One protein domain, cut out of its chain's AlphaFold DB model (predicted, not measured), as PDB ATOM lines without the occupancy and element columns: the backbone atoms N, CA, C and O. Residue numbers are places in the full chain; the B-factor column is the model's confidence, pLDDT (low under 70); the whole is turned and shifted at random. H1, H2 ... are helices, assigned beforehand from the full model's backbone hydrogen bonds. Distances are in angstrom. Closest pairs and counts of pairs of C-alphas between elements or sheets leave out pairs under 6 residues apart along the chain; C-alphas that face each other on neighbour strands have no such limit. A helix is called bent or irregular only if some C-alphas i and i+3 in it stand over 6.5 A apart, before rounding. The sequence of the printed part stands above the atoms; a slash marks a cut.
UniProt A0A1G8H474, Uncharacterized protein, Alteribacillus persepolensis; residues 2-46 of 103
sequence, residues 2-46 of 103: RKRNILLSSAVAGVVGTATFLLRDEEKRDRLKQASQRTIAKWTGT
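This is residues 2 to 46 of the 103 residues of an uncharacterized protein of Alteribacillus persepolensis (UniProt A0A1G8H474). Two long helices meet near their ends at a sharp corner, like an open V or L. H1 is the longer arm and H2 the shorter, and away from the corner residues 2 to 18 of H1 and residues 39 to 45, of which 39 to 44 belong to H2, stand free. The printed part has 45 residues with two named helices, H1 then H2, and no named strand; the class is all helix. The whole is extended, with a radius of gyration of the C-alphas of 15.3 A, and flat, spanning 46 by 25 by 6 A.

H1, residues 2 to 24, is joined by a tight link of one residue, Asp 25, to H2, residues 26 to 44. The two helices touch only at the corner by their link, and only just, with 3 pairs of C-alphas within 8 A. H1 touches H2 with residues 22 to 23 alone, and H2 touches H1 with residues 28 to 29 alone, only at the corner. The closest C-alphas of the two helices are those of Leu 23 and Arg 29, 5.0 A apart. The lines of H1 and H2 are about perpendicular, at 74 degrees, and their centres are 22.9 A apart. In both H1 and H2 every O i to N i+4 pair is within hydrogen-bond range.

H1 begins at C-alpha 2, at (146.287, 132.757, 158.248), and ends at C-alpha 24, at (146.005, 164.392, 169.150), a length of 33.5 A. H2 runs from C-alpha 26 to C-alpha 44, at (123.767, 167.644, 151.761), a length of 26.5 A. Neither helix is bent.

The two C-alphas farthest apart are those of Arg 2 and Thr 46, 46.4 A. The printed part has no cut, and its one link between helices is tight. The mean pLDDT of the printed part is 74.8; it is under 70 at residues 2 to 16, residue 18 and residue 46. The mean is 66 in H1 and 85 in H2.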
ATOM      1  N   ARG A   2     145.579 131.981 157.196       57.31
ATOM      2  CA  ARG A   2     146.287 132.757 158.248       57.31
ATOM      3  C   ARG A   2     147.025 134.028 157.774       57.31
ATOM      4  O   ARG A   2     147.024 135.020 158.486       57.31
ATOM      5  N   LYS A   3     147.596 134.043 156.561       55.81
ATOM      6  CA  LYS A   3     148.358 135.201 156.036       55.81
ATOM      7  C   LYS A   3     147.480 136.413 155.670       55.81
ATOM      8  O   LYS A   3     147.933 137.543 155.795       55.81
ATOM      9  N   ARG A   4     146.218 136.192 155.271       59.19
ATOM     10  CA  ARG A   4     145.279 137.270 154.895       59.19
ATOM     11  C   ARG A   4     144.769 138.034 156.121       59.19
ATOM     12  O   ARG A   4     144.628 139.247 156.065       59.19
ATOM     13  N   ASN A   5     144.595 137.335 157.243       57.94
ATOM     14  CA  ASN A   5     144.161 137.941 158.503       57.94
ATOM     15  C   ASN A   5     145.264 138.796 159.146       57.94
ATOM     16  O   ASN A   5     144.953 139.834 159.714       57.94
ATOM     17  N   ILE A   6     146.538 138.411 159.000       61.44
ATOM     18  CA  ILE A   6     147.673 139.192 159.522       61.44
ATOM     19  C   ILE A   6     147.833 140.506 158.738       61.44
ATOM     20  O   ILE A   6     147.976 141.561 159.350       61.44
ATOM     21  N   LEU A   7     147.710 140.465 157.406       60.47
ATOM     22  CA  LEU A   7     147.760 141.664 156.557       60.47
ATOM     23  C   LEU A   7     146.569 142.610 156.784       60.47
ATOM     24  O   LEU A   7     146.737 143.825 156.776       60.47
ATOM     25  N   LEU A   8     145.372 142.067 157.031       60.25
ATOM     26  CA  LEU A   8     144.208 142.875 157.409       60.25
ATOM     27  C   LEU A   8     144.391 143.509 158.795       60.25
ATOM     28  O   LEU A   8     144.107 144.691 158.965       60.25
ATOM     29  N   SER A   9     144.921 142.766 159.770       59.16
ATOM     30  CA  SER A   9     145.164 143.301 161.115       59.16
ATOM     31  C   SER A   9     146.241 144.390 161.149       59.16
ATOM     32  O   SER A   9     146.085 145.368 161.876       59.16
ATOM     33  N   SER A  10     147.300 144.276 160.336       60.00
ATOM     34  CA  SER A  10     148.358 145.291 160.272       60.00
ATOM     35  C   SER A  10     147.898 146.560 159.554       60.00
ATOM     36  O   SER A  10     148.229 147.659 159.997       60.00
ATOM     37  N   ALA A  11     147.085 146.430 158.501       61.22
ATOM     38  CA  ALA A  11     146.481 147.573 157.823       61.22
ATOM     39  C   ALA A  11     145.537 148.351 158.757       61.22
ATOM     40  O   ALA A  11     145.631 149.573 158.850       61.22
ATOM     41  N   VAL A  12     144.684 147.649 159.512       62.19
ATOM     42  CA  VAL A  12     143.771 148.271 160.488       62.19
ATOM     43  C   VAL A  12     144.546 148.957 161.619       62.19
ATOM     44  O   VAL A  12     144.242 150.098 161.960       62.19
ATOM     45  N   ALA A  13     145.589 148.323 162.161       61.94
ATOM     46  CA  ALA A  13     146.413 148.925 163.210       61.94
ATOM     47  C   ALA A  13     147.161 150.187 162.730       61.94
ATOM     48  O   ALA A  13     147.234 151.175 163.462       61.94
ATOM     49  N   GLY A  14     147.661 150.188 161.488       64.00
ATOM     50  CA  GLY A  14     148.322 151.350 160.887       64.00
ATOM     51  C   GLY A  14     147.387 152.551 160.710       64.00
ATOM     52  O   GLY A  14     147.765 153.686 161.005       64.00
ATOM     53  N   VAL A  15     146.137 152.307 160.305       67.00
ATOM     54  CA  VAL A  15     145.112 153.357 160.176       67.00
ATOM     55  C   VAL A  15     144.715 153.925 161.544       67.00
ATOM     56  O   VAL A  15     144.618 155.140 161.698       67.00
ATOM     57  N   VAL A  16     144.550 153.085 162.570       69.12
ATOM     58  CA  VAL A  16     144.178 153.553 163.921       69.12
ATOM     59  C   VAL A  16     145.312 154.356 164.574       69.12
ATOM     60  O   VAL A  16     145.068 155.406 165.173       69.12
ATOM     61  N   GLY A  17     146.565 153.917 164.432       73.62
ATOM     62  CA  GLY A  17     147.721 154.628 164.989       73.62
ATOM     63  C   GLY A  17     147.955 155.997 164.340       73.62
ATOM     64  O   GLY A  17     148.221 156.982 165.024       73.62
ATOM     65  N   THR A  18     147.788 156.093 163.021       69.94
ATOM     66  CA  THR A  18     147.920 157.374 162.309       69.94
ATOM     67  C   THR A  18     146.753 158.317 162.604       69.94
ATOM     68  O   THR A  18     146.984 159.500 162.845       69.94
ATOM     69  N   ALA A  19     145.518 157.810 162.692       70.56
ATOM     70  CA  ALA A  19     144.353 158.611 163.070       70.56
ATOM     71  C   ALA A  19     144.480 159.180 164.493       70.56
ATOM     72  O   ALA A  19     144.247 160.367 164.701       70.56
ATOM     73  N   THR A  20     144.902 158.372 165.469       73.62
ATOM     74  CA  THR A  20     145.095 158.843 166.854       73.62
ATOM     75  C   THR A  20     146.202 159.890 166.964       73.62
ATOM     76  O   THR A  20     146.033 160.881 167.672       73.62
ATOM     77  N   PHE A  21     147.300 159.734 166.221       78.94
ATOM     78  CA  PHE A  21     148.369 160.732 166.164       78.94
ATOM     79  C   PHE A  21     147.913 162.048 165.514       78.94
ATOM     80  O   PHE A  21     148.212 163.124 166.029       78.94
ATOM     81  N   LEU A  22     147.154 161.977 164.417       74.69
ATOM     82  CA  LEU A  22     146.627 163.159 163.730       74.69
ATOM     83  C   LEU A  22     145.535 163.879 164.534       74.69
ATOM     84  O   LEU A  22     145.456 165.100 164.471       74.69
ATOM     85  N   LEU A  23     144.723 163.147 165.303       80.25
ATOM     86  CA  LEU A  23     143.664 163.709 166.151       80.25
ATOM     87  C   LEU A  23     144.171 164.269 167.487       80.25
ATOM     88  O   LEU A  23     143.459 165.045 168.125       80.25
ATOM     89  N   ARG A  24     145.373 163.872 167.927       81.31
ATOM     90  CA  ARG A  24     146.005 164.392 169.150       81.31
ATOM     91  C   ARG A  24     146.407 165.861 169.012       81.31
ATOM     92  O   ARG A  24     146.426 166.583 170.002       81.31
ATOM     93  N   ASP A  25     146.746 166.275 167.800       86.12
ATOM     94  CA  ASP A  25     147.094 167.648 167.467       86.12
ATOM     95  C   ASP A  25     145.810 168.466 167.260       86.12
ATOM     96  O   ASP A  25     144.997 168.172 166.379       86.12
ATOM     97  N   GLU A  26     145.608 169.464 168.117       82.44
ATOM     98  CA  GLU A  26     144.404 170.295 168.146       82.44
ATOM     99  C   GLU A  26     144.162 171.015 166.817       82.44
ATOM    100  O   GLU A  26     143.051 170.972 166.285       82.44
ATOM    101  N   GLU A  27     145.216 171.567 166.215       84.94
ATOM    102  CA  GLU A  27     145.119 172.286 164.948       84.94
ATOM    103  C   GLU A  27     144.714 171.347 163.803       84.94
ATOM    104  O   GLU A  27     143.846 171.668 162.984       84.94
ATOM    105  N   LYS A  28     145.307 170.149 163.745       84.88
ATOM    106  CA  LYS A  28     144.988 169.160 162.701       84.88
ATOM    107  C   LYS A  28     143.577 168.613 162.851       84.88
ATOM    108  O   LYS A  28     142.877 168.451 161.849       84.88
ATOM    109  N   ARG A  29     143.142 168.358 164.086       86.12
ATOM    110  CA  ARG A  29     141.773 167.940 164.398       86.12
ATOM    111  C   ARG A  29     140.762 168.989 163.948       86.12
ATOM    112  O   ARG A  29     139.756 168.633 163.336       86.12
ATOM    113  N   ASP A  30     141.023 170.260 164.220       87.19
ATOM    114  CA  ASP A  30     140.086 171.332 163.892       87.19
ATOM    115  C   ASP A  30     140.035 171.595 162.381       87.19
ATOM    116  O   ASP A  30     138.944 171.719 161.820       87.19
ATOM    117  N   ARG A  31     141.177 171.534 161.682       86.06
ATOM    118  CA  ARG A  31     141.222 171.543 160.208       86.06
ATOM    119  C   ARG A  31     140.436 170.377 159.600       86.06
ATOM    120  O   ARG A  31     139.702 170.571 158.632       86.06
ATOM    121  N   LEU A  32     140.550 169.175 160.169       88.75
ATOM    122  CA  LEU A  32     139.823 167.990 159.702       88.75
ATOM    123  C   LEU A  32     138.310 168.113 159.932       88.75
ATOM    124  O   LEU A  32     137.537 167.784 159.034       88.75
ATOM    125  N   LYS A  33     137.886 168.633 161.091       88.06
ATOM    126  CA  LYS A  33     136.473 168.945 161.365       88.06
ATOM    127  C   LYS A  33     135.916 169.956 160.364       88.06
ATOM    128  O   LYS A  33     134.834 169.744 159.833       88.06
ATOM    129  N   GLN A  34     136.652 171.026 160.072       86.56
ATOM    130  CA  GLN A  34     136.209 172.032 159.101       86.56
ATOM    131  C   GLN A  34     136.117 171.452 157.684       86.56
ATOM    132  O   GLN A  34     135.142 171.693 156.972       86.56
ATOM    133  N   ALA A  35     137.101 170.648 157.274       88.12
ATOM    134  CA  ALA A  35     137.086 169.983 155.975       88.12
ATOM    135  C   ALA A  35     135.924 168.983 155.851       88.12
ATOM    136  O   ALA A  35     135.260 168.943 154.809       88.12
ATOM    137  N   SER A  36     135.639 168.209 156.904       87.56
ATOM    138  CA  SER A  36     134.519 167.266 156.907       87.56
ATOM    139  C   SER A  36     133.179 167.991 156.890       87.56
ATOM    140  O   SER A  36     132.349 167.670 156.049       87.56
ATOM    141  N   GLN A  37     132.997 169.022 157.719       85.62
ATOM    142  CA  GLN A  37     131.796 169.858 157.721       85.62
ATOM    143  C   GLN A  37     131.553 170.490 156.353       85.62
ATOM    144  O   GLN A  37     130.441 170.418 155.849       85.62
ATOM    145  N   ARG A  38     132.592 171.033 155.704       83.56
ATOM    146  CA  ARG A  38     132.480 171.605 154.355       83.56
ATOM    147  C   ARG A  38     132.091 170.563 153.310       83.56
ATOM    148  O   ARG A  38     131.338 170.869 152.394       83.56
ATOM    149  N   THR A  39     132.625 169.351 153.420       87.19
ATOM    150  CA  THR A  39     132.318 168.261 152.485       87.19
ATOM    151  C   THR A  39     130.898 167.747 152.689       87.19
ATOM    152  O   THR A  39     130.182 167.562 151.712       87.19
ATOM    153  N   ILE A  40     130.481 167.574 153.947       86.44
ATOM    154  CA  ILE A  40     129.117 167.184 154.306       86.44
ATOM    155  C   ILE A  40     128.145 168.251 153.812       86.44
ATOM    156  O   ILE A  40     127.284 167.905 153.023       86.44
ATOM    157  N   ALA A  41     128.355 169.525 154.154       81.50
ATOM    158  CA  ALA A  41     127.520 170.648 153.718       81.50
ATOM    159  C   ALA A  41     127.359 170.709 152.190       81.50
ATOM    160  O   ALA A  41     126.249 170.837 151.689       81.50
ATOM    161  N   LYS A  42     128.456 170.537 151.436       81.25
ATOM    162  CA  LYS A  42     128.407 170.462 149.965       81.25
ATOM    163  C   LYS A  42     127.601 169.272 149.449       81.25
ATOM    164  O   LYS A  42     126.994 169.371 148.391       81.25
ATOM    165  N   TRP A  43     127.652 168.135 150.139       84.62
ATOM    166  CA  TRP A  43     126.954 166.921 149.722       84.62
ATOM    167  C   TRP A  43     125.472 166.934 150.109       84.62
ATOM    168  O   TRP A  43     124.639 166.451 149.351       84.62
ATOM    169  N   THR A  44     125.140 167.504 151.265       82.06
ATOM    170  CA  THR A  44     123.767 167.644 151.761       82.06
ATOM    171  C   THR A  44     123.055 168.878 151.215       82.06
ATOM    172  O   THR A  44     121.873 169.046 151.487       82.06
ATOM    173  N   GLY A  45     123.751 169.748 150.477       70.19
ATOM    174  CA  GLY A  45     123.203 171.007 149.969       70.19
ATOM    175  C   GLY A  45     122.992 172.076 151.046       70.19
ATOM    176  O   GLY A  45     122.604 173.186 150.717       70.19
ATOM    177  N   THR A  46     123.296 171.782 152.313       66.12
ATOM    178  CA  THR A  46     123.260 172.730 153.439       66.12
ATOM    179  C   THR A  46     124.556 173.532 153.523       66.12
ATOM    180  O   THR A  46     125.235 173.593 154.556       66.12
TER     181      THR A  46